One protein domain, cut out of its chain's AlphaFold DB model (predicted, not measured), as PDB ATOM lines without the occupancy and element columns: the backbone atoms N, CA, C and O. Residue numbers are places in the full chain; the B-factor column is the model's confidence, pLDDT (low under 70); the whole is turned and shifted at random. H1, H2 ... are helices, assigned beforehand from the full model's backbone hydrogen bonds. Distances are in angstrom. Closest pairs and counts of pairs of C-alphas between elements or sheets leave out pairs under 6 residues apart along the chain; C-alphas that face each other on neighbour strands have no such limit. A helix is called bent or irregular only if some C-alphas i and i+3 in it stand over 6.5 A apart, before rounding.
ATOM      1  N   ASP A   8      -7.622 -21.718  20.106       76.88
ATOM      2  CA  ASP A   8      -6.336 -21.595  19.419       76.88
ATOM      3  C   ASP A   8      -5.990 -22.806  18.537       76.88
ATOM      4  O   ASP A   8      -5.427 -22.655  17.451       76.88
ATOM      5  N   VAL A   9      -6.363 -24.020  18.956       77.44
ATOM      6  CA  VAL A   9      -6.013 -25.247  18.218       77.44
ATOM      7  C   VAL A   9      -6.899 -25.406  16.984       77.44
ATOM      8  O   VAL A   9      -6.405 -25.709  15.898       77.44
ATOM      9  N   ALA A  10      -8.203 -25.153  17.121       78.88
ATOM     10  CA  ALA A  10      -9.137 -25.231  16.001       78.88
ATOM     11  C   ALA A  10      -8.827 -24.171  14.932       78.88
ATOM     12  O   ALA A  10      -8.925 -24.455  13.740       78.88
ATOM     13  N   GLN A  11      -8.396 -22.977  15.347       84.19
ATOM     14  CA  GLN A  11      -8.063 -21.881  14.440       84.19
ATOM     15  C   GLN A  11      -6.756 -22.132  13.673       84.19
ATOM     16  O   GLN A  11      -6.690 -21.859  12.475       84.19
ATOM     17  N   ILE A  12      -5.749 -22.730  14.320       79.19
ATOM     18  CA  ILE A  12      -4.513 -23.177  13.657       79.19
ATOM     19  C   ILE A  12      -4.796 -24.285  12.642       79.19
ATOM     20  O   ILE A  12      -4.282 -24.233  11.526       79.19
ATOM     21  N   VAL A  13      -5.640 -25.261  12.986       78.31
ATOM     22  CA  VAL A  13      -6.004 -26.344  12.058       78.31
ATOM     23  C   VAL A  13      -6.843 -25.812  10.894       78.31
ATOM     24  O   VAL A  13      -6.622 -26.222   9.757       78.31
ATOM     25  N   ALA A  14      -7.756 -24.871  11.145       82.56
ATOM     26  CA  ALA A  14      -8.548 -24.227  10.102       82.56
ATOM     27  C   ALA A  14      -7.671 -23.418   9.137       82.56
ATOM     28  O   ALA A  14      -7.778 -23.619   7.934       82.56
ATOM     29  N   LEU A  15      -6.746 -22.592   9.643       77.62
ATOM     30  CA  LEU A  15      -5.800 -21.845   8.806       77.62
ATOM     31  C   LEU A  15      -4.830 -22.765   8.058       77.62
ATOM     32  O   LEU A  15      -4.471 -22.483   6.917       77.62
ATOM     33  N   PHE A  16      -4.426 -23.882   8.662       71.75
ATOM     34  CA  PHE A  16      -3.572 -24.872   8.010       71.75
ATOM     35  C   PHE A  16      -4.306 -25.610   6.884       71.75
ATOM     36  O   PHE A  16      -3.760 -25.758   5.792       71.75
ATOM     37  N   LEU A  17      -5.561 -26.015   7.108       62.69
ATOM     38  CA  LEU A  17      -6.407 -26.600   6.065       62.69
ATOM     39  C   LEU A  17      -6.724 -25.572   4.975       62.69
ATOM     40  O   LEU A  17      -6.612 -25.882   3.795       62.69
ATOM     41  N   GLU A  18      -7.042 -24.334   5.336       75.50
ATOM     42  CA  GLU A  18      -7.297 -23.254   4.384       75.50
ATOM     43  C   GLU A  18      -6.045 -22.930   3.552       75.50
ATOM     44  O   GLU A  18      -6.149 -22.795   2.336       75.50
ATOM     45  N   SER A  19      -4.850 -22.946   4.153       55.66
ATOM     46  CA  SER A  19      -3.561 -22.818   3.457       55.66
ATOM     47  C   SER A  19      -3.246 -24.017   2.551       55.66
ATOM     48  O   SER A  19      -2.745 -23.825   1.441       55.66
ATOM     49  N   LEU A  20      -3.549 -25.247   2.985       52.91
ATOM     50  CA  LEU A  20      -3.411 -26.460   2.165       52.91
ATOM     51  C   LEU A  20      -4.345 -26.420   0.949       52.91
ATOM     52  O   LEU A  20      -3.956 -26.803  -0.156       52.91
ATOM     53  N   PHE A  21      -5.559 -25.899   1.125       59.25
ATOM     54  CA  PHE A  21      -6.542 -25.816   0.052       59.25
ATOM     55  C   PHE A  21      -6.371 -24.580  -0.848       59.25
ATOM     56  O   PHE A  21      -6.711 -24.675  -2.024       59.25
ATOM     57  N   TYR A  22      -5.816 -23.451  -0.395       62.22
ATOM     58  CA  TYR A  22      -5.720 -22.236  -1.228       62.22
ATOM     59  C   TYR A  22      -4.636 -22.299  -2.314       62.22
ATOM     60  O   TYR A  22      -4.857 -21.822  -3.430       62.22
ATOM     61  N   GLY A  23      -3.475 -22.899  -2.036       60.81
ATOM     62  CA  GLY A  23      -2.380 -22.969  -3.014       60.81
ATOM     63  C   GLY A  23      -2.624 -24.007  -4.113       60.81
ATOM     64  O   GLY A  23      -2.440 -23.743  -5.302       60.81
ATOM     65  N   GLN A  24      -3.094 -25.191  -3.722       63.72
ATOM     66  CA  GLN A  24      -3.207 -26.341  -4.619       63.72
ATOM     67  C   GLN A  24      -4.474 -26.298  -5.486       63.72
ATOM     68  O   GLN A  24      -4.459 -26.720  -6.644       63.72
ATOM     69  N   ARG A  25      -5.570 -25.735  -4.965       69.25
ATOM     70  CA  ARG A  25      -6.867 -25.695  -5.654       69.25
ATOM     71  C   ARG A  25      -6.878 -24.736  -6.846       69.25
ATOM     72  O   ARG A  25      -7.547 -25.024  -7.835       69.25
ATOM     73  N   ASN A  26      -6.091 -23.659  -6.800       75.06
ATOM     74  CA  ASN A  26      -5.953 -22.727  -7.922       75.06
ATOM     75  C   ASN A  26      -5.209 -23.363  -9.103       75.06
ATOM     76  O   ASN A  26      -5.652 -23.238 -10.241       75.06
ATOM     77  N   VAL A  27      -4.133 -24.108  -8.840       74.75
ATOM     78  CA  VAL A  27      -3.402 -24.838  -9.890       74.75
ATOM     79  C   VAL A  27      -4.297 -25.909 -10.512       74.75
ATOM     80  O   VAL A  27      -4.372 -26.015 -11.735       74.75
ATOM     81  N   PHE A  28      -5.040 -26.647  -9.685       75.75
ATOM     82  CA  PHE A  28      -5.972 -27.664 -10.171       75.75
ATOM     83  C   PHE A  28      -7.097 -27.063 -11.021       75.75
ATOM     84  O   PHE A  28      -7.444 -27.622 -12.060       75.75
ATOM     85  N   LEU A  29      -7.631 -25.902 -10.625       73.50
ATOM     86  CA  LEU A  29      -8.636 -25.175 -11.402       73.50
ATOM     87  C   LEU A  29      -8.095 -24.696 -12.748       73.50
ATOM     88  O   LEU A  29      -8.785 -24.835 -13.754       73.50
ATOM     89  N   ILE A  30      -6.864 -24.179 -12.788       78.56
ATOM     90  CA  ILE A  30      -6.233 -23.745 -14.041       78.56
ATOM     91  C   ILE A  30      -6.055 -24.944 -14.979       78.56
ATOM     92  O   ILE A  30      -6.500 -24.883 -16.124       78.56
ATOM     93  N   VAL A  31      -5.496 -26.057 -14.493       78.19
ATOM     94  CA  VAL A  31      -5.307 -27.277 -15.300       78.19
ATOM     95  C   VAL A  31      -6.647 -27.829 -15.791       78.19
ATOM     96  O   VAL A  31      -6.789 -28.120 -16.978       78.19
ATOM     97  N   ALA A  32      -7.652 -27.913 -14.914       73.94
ATOM     98  CA  ALA A  32      -8.987 -28.374 -15.279       73.94
ATOM     99  C   ALA A  32      -9.644 -27.462 -16.327       73.94
ATOM    100  O   ALA A  32     -10.244 -27.960 -17.277       73.94
ATOM    101  N   SER A  33      -9.494 -26.141 -16.199       77.56
ATOM    102  CA  SER A  33     -10.030 -25.182 -17.169       77.56
ATOM    103  C   SER A  33      -9.358 -25.301 -18.540       77.56
ATOM    104  O   SER A  33     -10.047 -25.286 -19.557       77.56
ATOM    105  N   LEU A  34      -8.036 -25.503 -18.584       78.94
ATOM    106  CA  LEU A  34      -7.299 -25.704 -19.834       78.94
ATOM    107  C   LEU A  34      -7.723 -27.005 -20.517       78.94
ATOM    108  O   LEU A  34      -8.065 -26.989 -21.698       78.94
ATOM    109  N   LEU A  35      -7.774 -28.115 -19.772       74.19
ATOM    110  CA  LEU A  35      -8.261 -29.397 -20.289       74.19
ATOM    111  C   LEU A  35      -9.694 -29.295 -20.808       74.19
ATOM    112  O   LEU A  35     -10.001 -29.844 -21.865       74.19
ATOM    113  N   PHE A  36     -10.555 -28.567 -20.095       79.19
ATOM    114  CA  PHE A  36     -11.930 -28.337 -20.515       79.19
ATOM    115  C   PHE A  36     -11.990 -27.608 -21.860       79.19
ATOM    116  O   PHE A  36     -12.668 -28.087 -22.765       79.19
ATOM    117  N   VAL A  37     -11.224 -26.521 -22.029       82.62
ATOM    118  CA  VAL A  37     -11.167 -25.768 -23.292       82.62
ATOM    119  C   VAL A  37     -10.708 -26.662 -24.447       82.62
ATOM    120  O   VAL A  37     -11.394 -26.711 -25.470       82.62
ATOM    121  N   PHE A  38      -9.618 -27.419 -24.284       80.12
ATOM    122  CA  PHE A  38      -9.115 -28.318 -25.334       80.12
ATOM    123  C   PHE A  38     -10.098 -29.444 -25.677       80.12
ATOM    124  O   PHE A  38     -10.290 -29.755 -26.855       80.12
ATOM    125  N   ALA A  39     -10.772 -30.014 -24.675       79.00
ATOM    126  CA  ALA A  39     -11.807 -31.020 -24.893       79.00
ATOM    127  C   ALA A  39     -13.002 -30.445 -25.671       79.00
ATOM    128  O   ALA A  39     -13.463 -31.056 -26.635       79.00
ATOM    129  N   THR A  40     -13.479 -29.246 -25.315       82.06
ATOM    130  CA  THR A  40     -14.547 -28.582 -26.080       82.06
ATOM    131  C   THR A  40     -14.120 -28.219 -27.499       82.06
ATOM    132  O   THR A  40     -14.927 -28.341 -28.419       82.06
ATOM    133  N   LEU A  41     -12.863 -27.813 -27.696       81.38
ATOM    134  CA  LEU A  41     -12.321 -27.482 -29.014       81.38
ATOM    135  C   LEU A  41     -12.268 -28.734 -29.905       81.38
ATOM    136  O   LEU A  41     -12.665 -28.660 -31.066       81.38
ATOM    137  N   ASP A  42     -11.892 -29.892 -29.349       82.31
ATOM    138  CA  ASP A  42     -11.883 -31.173 -30.070       82.31
ATOM    139  C   ASP A  42     -13.260 -31.523 -30.638       82.31
ATOM    140  O   ASP A  42     -13.432 -31.761 -31.837       82.31
ATOM    141  N   VAL A  43     -14.269 -31.473 -29.765       84.56
ATOM    142  CA  VAL A  43     -15.656 -31.781 -30.118       84.56
ATOM    143  C   VAL A  43     -16.188 -30.768 -31.129       84.56
ATOM    144  O   VAL A  43     -16.864 -31.156 -32.081       84.56
ATOM    145  N   ALA A  44     -15.859 -29.482 -30.972       83.94
ATOM    146  CA  ALA A  44     -16.286 -28.433 -31.894       83.94
ATOM    147  C   ALA A  44     -15.679 -28.598 -33.297       83.94
ATOM    148  O   ALA A  44     -16.386 -28.423 -34.291       83.94
ATOM    149  N   LEU A  45     -14.399 -28.970 -33.398       83.06
ATOM    150  CA  LEU A  45     -13.741 -29.235 -34.681       83.06
ATOM    151  C   LEU A  45     -14.305 -30.478 -35.363       83.06
ATOM    152  O   LEU A  45     -14.560 -30.449 -36.567       83.06
ATOM    153  N   LEU A  46     -14.532 -31.551 -34.601       84.31
ATOM    154  CA  LEU A  46     -15.165 -32.759 -35.118       84.31
ATOM    155  C   LEU A  46     -16.565 -32.447 -35.648       84.31
ATOM    156  O   LEU A  46     -16.896 -32.812 -36.775       84.31
ATOM    157  N   LEU A  47     -17.362 -31.721 -34.860       86.38
ATOM    158  CA  LEU A  47     -18.711 -31.320 -35.232       86.38
ATOM    159  C   LEU A  47     -18.705 -30.441 -36.485       86.38
ATOM    160  O   LEU A  47     -19.496 -30.682 -37.395       86.38
ATOM    161  N   ARG A  48     -17.793 -29.462 -36.570       86.19
ATOM    162  CA  ARG A  48     -17.671 -28.611 -37.758       86.19
ATOM    163  C   ARG A  48     -17.268 -29.412 -38.990       86.19
ATOM    164  O   ARG A  48     -17.836 -29.172 -40.044       86.19
ATOM    165  N   HIS A  49     -16.361 -30.377 -38.863       84.25
ATOM    166  CA  HIS A  49     -15.952 -31.214 -39.991       84.25
ATOM    167  C   HIS A  49     -17.097 -32.084 -40.519       84.25
ATOM    168  O   HIS A  49     -17.271 -32.208 -41.728       84.25
ATOM    169  N   VAL A  50     -17.908 -32.636 -39.611       82.81
ATOM    170  CA  VAL A  50     -19.117 -33.389 -39.963       82.81
ATOM    171  C   VAL A  50     -20.138 -32.474 -40.643       82.81
ATOM    172  O   VAL A  50     -20.683 -32.834 -41.682       82.81
ATOM    173  N   LEU A  51     -20.375 -31.276 -40.103       86.12
ATOM    174  CA  LEU A  51     -21.294 -30.302 -40.698       86.12
ATOM    175  C   LEU A  51     -20.847 -29.844 -42.089       86.12
ATOM    176  O   LEU A  51     -21.688 -29.763 -42.977       86.12
ATOM    177  N   ASP A  52     -19.556 -29.588 -42.293       82.69
ATOM    178  CA  ASP A  52     -19.023 -29.191 -43.600       82.69
ATOM    179  C   ASP A  52     -19.216 -30.309 -44.634       82.69
ATOM    180  O   ASP A  52     -19.761 -30.075 -45.713       82.69
ATOM    181  N   ALA A  53     -18.910 -31.551 -44.242       79.88
ATOM    182  CA  ALA A  53     -19.080 -32.721 -45.097       79.88
ATOM    183  C   ALA A  53     -20.550 -32.995 -45.471       79.88
ATOM    184  O   ALA A  53     -20.820 -33.440 -46.583       79.88
ATOM    185  N   PHE A  54     -21.506 -32.755 -44.566       83.00
ATOM    186  CA  PHE A  54     -22.923 -33.057 -44.816       83.00
ATOM    187  C   PHE A  54     -23.721 -31.901 -45.425       83.00
ATOM    188  O   PHE A  54     -24.634 -32.156 -46.209       83.00
ATOM    189  N   VAL A  55     -23.436 -30.654 -45.044       87.62
ATOM    190  CA  VAL A  55     -24.251 -29.494 -45.445       87.62
ATOM    191  C   VAL A  55     -23.677 -28.797 -46.671       87.62
ATOM    192  O   VAL A  55     -24.438 -28.432 -47.563       87.62
ATOM    193  N   TRP A  56     -22.359 -28.605 -46.729       82.38
ATOM    194  CA  TRP A  56     -21.735 -27.757 -47.746       82.38
ATOM    195  C   TRP A  56     -21.219 -28.516 -48.969       82.38
ATOM    196  O   TRP A  56     -21.003 -27.904 -50.015       82.38
ATOM    197  N   TYR A  57     -21.080 -29.841 -48.896       77.62
ATOM    198  CA  TYR A  57     -20.569 -30.608 -50.027       77.62
ATOM    199  C   TYR A  57     -21.637 -30.871 -51.097       77.62
ATOM    200  O   TYR A  57     -22.585 -31.630 -50.880       77.62
ATOM    201  N   HIS A  58     -21.489 -30.261 -52.276       81.44
ATOM    202  CA  HIS A  58     -22.377 -30.456 -53.439       81.44
ATOM    203  C   HIS A  58     -21.614 -30.916 -54.703       81.44
ATOM    204  O   HIS A  58     -22.106 -30.774 -55.824       81.44
ATOM    205  N   GLY A  59     -20.401 -31.458 -54.544       81.75
ATOM    206  CA  GLY A  59     -19.529 -31.850 -55.655       81.75
ATOM    207  C   GLY A  59     -19.871 -33.207 -56.307       81.75
ATOM    208  O   GLY A  59     -20.352 -34.126 -55.631       81.75
ATOM    209  N   PRO A  60     -19.600 -33.381 -57.619       74.06
ATOM    210  CA  PRO A  60     -19.717 -34.664 -58.307       74.06
ATOM    211  C   PRO A  60     -18.628 -35.626 -57.804       74.06
ATOM    212  O   PRO A  60     -17.456 -35.490 -58.135       74.06
ATOM    213  N   GLY A  61     -19.023 -36.590 -56.974       80.00
ATOM    214  CA  GLY A  61     -18.106 -37.510 -56.286       80.00
ATOM    215  C   GLY A  61     -18.624 -37.968 -54.922       80.00
ATOM    216  O   GLY A  61     -18.212 -39.014 -54.421       80.00
ATOM    217  N   GLY A  62     -19.593 -37.239 -54.359       79.12
ATOM    218  CA  GLY A  62     -20.145 -37.530 -53.037       79.12
ATOM    219  C   GLY A  62     -19.143 -37.241 -51.914       79.12
ATOM    220  O   GLY A  62     -17.980 -36.924 -52.145       79.12
ATOM    221  N   THR A  63     -19.594 -37.374 -50.671       68.12
ATOM    222  CA  THR A  63     -18.809 -37.048 -49.468       68.12
ATOM    223  C   THR A  63     -17.479 -37.804 -49.366       68.12
ATOM    224  O   THR A  63     -16.561 -37.351 -48.694       68.12
ATOM    225  N   VAL A  64     -17.343 -38.931 -50.071       74.31
ATOM    226  CA  VAL A  64     -16.135 -39.768 -50.106       74.31
ATOM    227  C   VAL A  64     -14.936 -39.045 -50.735       74.31
ATOM    228  O   VAL A  64     -13.811 -39.275 -50.300       74.31
ATOM    229  N   GLY A  65     -15.157 -38.168 -51.721       70.44
ATOM    230  CA  GLY A  65     -14.078 -37.402 -52.359       70.44
ATOM    231  C   GLY A  65     -13.492 -36.320 -51.448       70.44
ATOM    232  O   GLY A  65     -12.280 -36.137 -51.420       70.44
ATOM    233  N   GLU A  66     -14.339 -35.670 -50.646       68.81
ATOM    234  CA  GLU A  66     -13.940 -34.610 -49.706       68.81
ATOM    235  C   GLU A  66     -13.054 -35.157 -48.572       68.81
ATOM    236  O   GLU A  66     -12.085 -34.528 -48.156       68.81
ATOM    237  N   PHE A  67     -13.340 -36.374 -48.091       67.31
ATOM    238  CA  PHE A  67     -12.545 -37.015 -47.035       67.31
ATOM    239  C   PHE A  67     -11.138 -37.439 -47.482       67.31
ATOM    240  O   PHE A  67     -10.301 -37.740 -46.629       67.31
ATOM    241  N   ALA A  68     -10.868 -37.482 -48.789       68.19
ATOM    242  CA  ALA A  68      -9.556 -37.836 -49.322       68.19
ATOM    243  C   ALA A  68      -8.593 -36.638 -49.391       68.19
ATOM    244  O   ALA A  68      -7.383 -36.845 -49.516       68.19
ATOM    245  N   ASP A  69      -9.092 -35.401 -49.281       68.62
ATOM    246  CA  ASP A  69      -8.258 -34.204 -49.368       68.62
ATOM    247  C   ASP A  69      -7.582 -33.903 -48.016       68.62
ATOM    248  O   ASP A  69      -8.038 -33.134 -47.169       68.62
ATOM    249  N   ILE A  70      -6.465 -34.596 -47.785       59.25
ATOM    250  CA  ILE A  70      -5.685 -34.595 -46.533       59.25
ATOM    251  C   ILE A  70      -5.090 -33.213 -46.200       59.25
ATOM    252  O   ILE A  70      -4.703 -32.980 -45.052       59.25
ATOM    253  N   SER A  71      -5.062 -32.276 -47.156       59.91
ATOM    254  CA  SER A  71      -4.577 -30.903 -46.943       59.91
ATOM    255  C   SER A  71      -5.501 -30.044 -46.065       59.91
ATOM    256  O   SER A  71      -5.144 -28.926 -45.686       59.91
ATOM    257  N   TYR A  72      -6.678 -30.561 -45.705       69.81
ATOM    258  CA  TYR A  72      -7.673 -29.812 -44.961       69.81
ATOM    259  C   TYR A  72      -7.180 -29.450 -43.548       69.81
ATOM    260  O   TYR A  72      -6.758 -30.295 -42.752       69.81
ATOM    261  N   TRP A  73      -7.290 -28.165 -43.213       76.44
ATOM    262  CA  TRP A  73      -6.804 -27.559 -41.966       76.44
ATOM    263  C   TRP A  73      -7.312 -28.256 -40.684       76.44
ATOM    264  O   TRP A  73      -6.665 -28.202 -39.638       76.44
ATOM    265  N   VAL A  74      -8.429 -28.991 -40.753       71.50
ATOM    266  CA  VAL A  74      -8.960 -29.768 -39.618       71.50
ATOM    267  C   VAL A  74      -8.048 -30.923 -39.209       71.50
ATOM    268  O   VAL A  74      -7.934 -31.192 -38.012       71.50
ATOM    269  N   ASN A  75      -7.363 -31.586 -40.146       73.69
ATOM    270  CA  ASN A  75      -6.392 -32.616 -39.773       73.69
ATOM    271  C   ASN A  75      -5.212 -31.998 -39.018       73.69
ATOM    272  O   ASN A  75      -4.804 -32.546 -37.999       73.69
ATOM    273  N   ALA A  76      -4.739 -30.819 -39.437       78.81
ATOM    274  CA  ALA A  76      -3.705 -30.088 -38.706       78.81
ATOM    275  C   ALA A  76      -4.162 -29.738 -37.278       78.81
ATOM    276  O   ALA A  76      -3.420 -29.956 -36.320       78.81
ATOM    277  N   MET A  77      -5.404 -29.277 -37.113       77.12
ATOM    278  CA  MET A  77      -5.940 -28.948 -35.791       77.12
ATOM    279  C   MET A  77      -6.121 -30.168 -34.882       77.12
ATOM    280  O   MET A  77      -5.850 -30.060 -33.688       77.12
ATOM    281  N   LYS A  78      -6.504 -31.335 -35.415       76.75
ATOM    282  CA  LYS A  78      -6.549 -32.586 -34.635       76.75
ATOM    283  C   LYS A  78      -5.171 -32.957 -34.088       76.75
ATOM    284  O   LYS A  78      -5.053 -33.321 -32.918       76.75
ATOM    285  N   THR A  79      -4.125 -32.810 -34.899       79.94
ATOM    286  CA  THR A  79      -2.748 -33.078 -34.466       79.94
ATOM    287  C   THR A  79      -2.303 -32.101 -33.381       79.94
ATOM    288  O   THR A  79      -1.738 -32.524 -32.376       79.94
ATOM    289  N   VAL A  80      -2.616 -30.808 -33.529       84.06
ATOM    290  CA  VAL A  80      -2.335 -29.792 -32.499       84.06
ATOM    291  C   VAL A  80      -3.046 -30.131 -31.189       84.06
ATOM    292  O   VAL A  80      -2.435 -30.049 -30.126       84.06
ATOM    293  N   ASN A  81      -4.304 -30.567 -31.256       80.19
ATOM    294  CA  ASN A  81      -5.080 -30.899 -30.067       80.19
ATOM    295  C   ASN A  81      -4.525 -32.134 -29.340       80.19
ATOM    296  O   ASN A  81      -4.406 -32.138 -28.115       80.19
ATOM    297  N   TYR A  82      -4.100 -33.146 -30.100       81.12
ATOM    298  CA  TYR A  82      -3.440 -34.333 -29.561       81.12
ATOM    299  C   TYR A  82      -2.098 -33.999 -28.887       81.12
ATOM    300  O   TYR A  82      -1.814 -34.463 -27.777       81.12
ATOM    301  N   VAL A  83      -1.283 -33.147 -29.519       84.44
ATOM    302  CA  VAL A  83      -0.010 -32.672 -28.950       84.44
ATOM    303  C   VAL A  83      -0.255 -31.852 -27.680       84.44
ATOM    304  O   VAL A  83       0.428 -32.064 -26.677       84.44
ATOM    305  N   ALA A  84      -1.261 -30.975 -27.679       80.31
ATOM    306  CA  ALA A  84      -1.635 -30.187 -26.509       80.31
ATOM    307  C   ALA A  84      -2.080 -31.084 -25.341       80.31
ATOM    308  O   ALA A  84      -1.552 -30.943 -24.238       80.31
ATOM    309  N   GLN A  85      -2.966 -32.059 -25.578       81.38
ATOM    310  CA  GLN A  85      -3.381 -33.021 -24.549       81.38
ATOM    311  C   GLN A  85      -2.198 -33.806 -23.974       81.38
ATOM    312  O   GLN A  85      -2.076 -33.915 -22.752       81.38
ATOM    313  N   THR A  86      -1.305 -34.298 -24.836       83.62
ATOM    314  CA  THR A  86      -0.110 -35.045 -24.411       83.62
ATOM    315  C   THR A  86       0.803 -34.167 -23.552       83.62
ATOM    316  O   THR A  86       1.227 -34.580 -22.477       83.62
ATOM    317  N   SER A  87       1.014 -32.908 -23.948       82.56
ATOM    318  CA  SER A  87       1.842 -31.969 -23.182       82.56
ATOM    319  C   SER A  87       1.268 -31.646 -21.795       82.56
ATOM    320  O   SER A  87       2.025 -31.504 -20.834       82.56
ATOM    321  N   ILE A  88      -0.063 -31.579 -21.659       81.31
ATOM    322  CA  ILE A  88      -0.718 -31.350 -20.365       81.31
ATOM    323  C   ILE A  88      -0.580 -32.587 -19.475       81.31
ATOM    324  O   ILE A  88      -0.261 -32.449 -18.292       81.31
ATOM    325  N   ALA A  89      -0.779 -33.787 -20.030       81.44
ATOM    326  CA  ALA A  89      -0.612 -35.043 -19.298       81.44
ATOM    327  C   ALA A  89       0.830 -35.217 -18.790       81.44
ATOM    328  O   ALA A  89       1.043 -35.531 -17.614       81.44
ATOM    329  N   ASP A  90       1.815 -34.915 -19.636       82.94
ATOM    330  CA  ASP A  90       3.232 -34.955 -19.274       82.94
ATOM    331  C   ASP A  90       3.581 -33.888 -18.232       82.94
ATOM    332  O   ASP A  90       4.277 -34.169 -17.253       82.94
ATOM    333  N   GLY A  91       3.031 -32.677 -18.370       79.56
ATOM    334  CA  GLY A  91       3.150 -31.627 -17.361       79.56
ATOM    335  C   GLY A  91       2.592 -32.059 -16.002       79.56
ATOM    336  O   GLY A  91       3.196 -31.779 -14.963       79.56
ATOM    337  N   MET A  92       1.484 -32.805 -15.990       79.56
ATOM    338  CA  MET A  92       0.897 -33.378 -14.774       79.56
ATOM    339  C   MET A  92       1.809 -34.433 -14.131       79.56
ATOM    340  O   MET A  92       1.987 -34.439 -12.911       79.56
ATOM    341  N   LEU A  93       2.433 -35.295 -14.937       77.44
ATOM    342  CA  LEU A  93       3.383 -36.299 -14.449       77.44
ATOM    343  C   LEU A  93       4.637 -35.655 -13.857       77.44
ATOM    344  O   LEU A  93       5.061 -36.029 -12.762       77.44
ATOM    345  N   VAL A  94       5.214 -34.669 -14.545       82.69
ATOM    346  CA  VAL A  94       6.423 -33.976 -14.080       82.69
ATOM    347  C   VAL A  94       6.132 -33.160 -12.824       82.69
ATOM    348  O   VAL A  94       6.886 -33.259 -11.857       82.69
ATOM    349  N   SER A  95       5.024 -32.413 -12.797       76.75
ATOM    350  CA  SER A  95       4.626 -31.632 -11.617       76.75
ATOM    351  C   SER A  95       4.335 -32.523 -10.408       76.75
ATOM    352  O   SER A  95       4.811 -32.226  -9.313       76.75
ATOM    353  N   SER A  96       3.660 -33.662 -10.597       79.81
ATOM    354  CA  SER A  96       3.426 -34.638  -9.526       79.81
ATOM    355  C   SER A  96       4.732 -35.243  -9.001       79.81
ATOM    356  O   SER A  96       4.916 -35.374  -7.789       79.81
ATOM    357  N   ARG A  97       5.677 -35.567  -9.894       82.94
ATOM    358  CA  ARG A  97       6.970 -36.145  -9.503       82.94
ATOM    359  C   ARG A  97       7.845 -35.139  -8.759       82.94
ATOM    360  O   ARG A  97       8.454 -35.509  -7.758       82.94
ATOM    361  N   LEU A  98       7.887 -33.885  -9.214       78.81
ATOM    362  CA  LEU A  98       8.638 -32.817  -8.547       78.81
ATOM    363  C   LEU A  98       8.061 -32.514  -7.165       78.81
ATOM    364  O   LEU A  98       8.816 -32.399  -6.203       78.81
ATOM    365  N   PHE A  99       6.732 -32.442  -7.065       80.44
ATOM    366  CA  PHE A  99       6.043 -32.229  -5.796       80.44
ATOM    367  C   PHE A  99       6.375 -33.339  -4.792       80.44
ATOM    368  O   PHE A  99       6.768 -33.061  -3.662       80.44
ATOM    369  N   ARG A 100       6.334 -34.603  -5.234       80.88
ATOM    370  CA  ARG A 100       6.667 -35.755  -4.385       80.88
ATOM    371  C   ARG A 100       8.126 -35.742  -3.909       80.88
ATOM    372  O   ARG A 100       8.403 -36.126  -2.777       80.88
ATOM    373  N   ILE A 101       9.063 -35.303  -4.754       81.00
ATOM    374  CA  ILE A 101      10.481 -35.165  -4.374       81.00
ATOM    375  C   ILE A 101      10.652 -34.047  -3.340       81.00
ATOM    376  O   ILE A 101      11.334 -34.263  -2.341       81.00
ATOM    377  N   ALA A 102       9.990 -32.903  -3.536       77.00
ATOM    378  CA  ALA A 102      10.048 -31.778  -2.605       77.00
ATOM    379  C   ALA A 102       9.546 -32.166  -1.202       77.00
ATOM    380  O   ALA A 102      10.199 -31.839  -0.211       77.00
ATOM    381  N   GLU A 103       8.464 -32.947  -1.130       78.69
ATOM    382  CA  GLU A 103       7.895 -33.460   0.125       78.69
ATOM    383  C   GLU A 103       8.814 -34.473   0.834       78.69
ATOM    384  O   GLU A 103       8.784 -34.605   2.055       78.69
ATOM    385  N   THR A 104       9.699 -35.151   0.093       77.25
ATOM    386  CA  THR A 104      10.648 -36.114   0.681       77.25
ATOM    387  C   THR A 104      11.920 -35.436   1.215       77.25
ATOM    388  O   THR A 104      12.600 -35.987   2.078       77.25
ATOM    389  N   THR A 105      12.253 -34.231   0.740       70.12
ATOM    390  CA  THR A 105      13.437 -33.471   1.193       70.12
ATOM    391  C   THR A 105      13.219 -32.598   2.422       70.12
ATOM    392  O   THR A 105      14.202 -32.117   2.985       70.12
ATOM    393  N   THR A 106      11.986 -32.436   2.907       67.56
ATOM    394  CA  THR A 106      11.730 -31.924   4.265       67.56
ATOM    395  C   THR A 106      12.076 -32.999   5.298       67.56
ATOM    396  O   THR A 106      11.217 -33.564   5.969       67.56
TER     397      THR A 106
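AT A GLANCE: This is residues 8 to 106 of the 278 residues of the protein "N/A" of Ganoderma boninense (UniProt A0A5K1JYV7). Two long helices, H1 and H3, run side by side in opposite directions and are joined at one end by a turn that holds the short helix H2. At the other end the two helices draw away from each other, and residues 8 to 30 and 93 to 106 stick out as free arms, the H1 arm reaching farther. The printed part has 99 residues with three named helices, in the order H1, H2, H3, and no named strand; its class is all helix. It is an extended rod, with a radius of gyration of the C-alphas of 22.7 A and spans of 79 by 27 by 13 A.

HOW THE PARTS SIT: H1, residues 8 to 56, has a kink of 29 degrees near residue 26. With its residues 53 to 54 alone it only just touches H2, residues 63 to 66, with 3 pairs of C-alphas within 8 A; the closest C-alphas, those of Ala 53 and Thr 63, are 6.2 A apart. With its residues 31 to 49 alone H1 touches residues 74 to 88 of H3, residues 73 to 105, and the closest C-alphas, those of Phe 38 and Asn 81, are 6.7 A apart. H1 and H3 stand at a shallow tilt of 16 degrees and run opposite ways. H2 and H3 are apart. Every O i to N i+4 pair is within hydrogen-bond range in H3, 41 of 45 are in H1, and H2 is too short for such a pair.

IN THESE COORDINATES: H1 begins at C-alpha 8 (-6.336, -21.595, 19.419) and measures 69.2 A from first to last C-alpha. It is neither bent nor irregular, but only just: C-alphas 20 and 23 are 6.3 A apart. H2 measures 5.5 A. H3 measures 48.0 A and ends at C-alpha 105 (13.437, -33.471, 1.193).

THE WHOLE: The C-alphas of Asp 8 and Pro 60, the two farthest apart, are 79.9 A apart. The printed part has no cut, and both links, H1 to H2 and H2 to H3, are short. Mean pLDDT of the printed part is 76.9; residues 17, 19 to 25, 63, 66 to 72 and 106 are under 70.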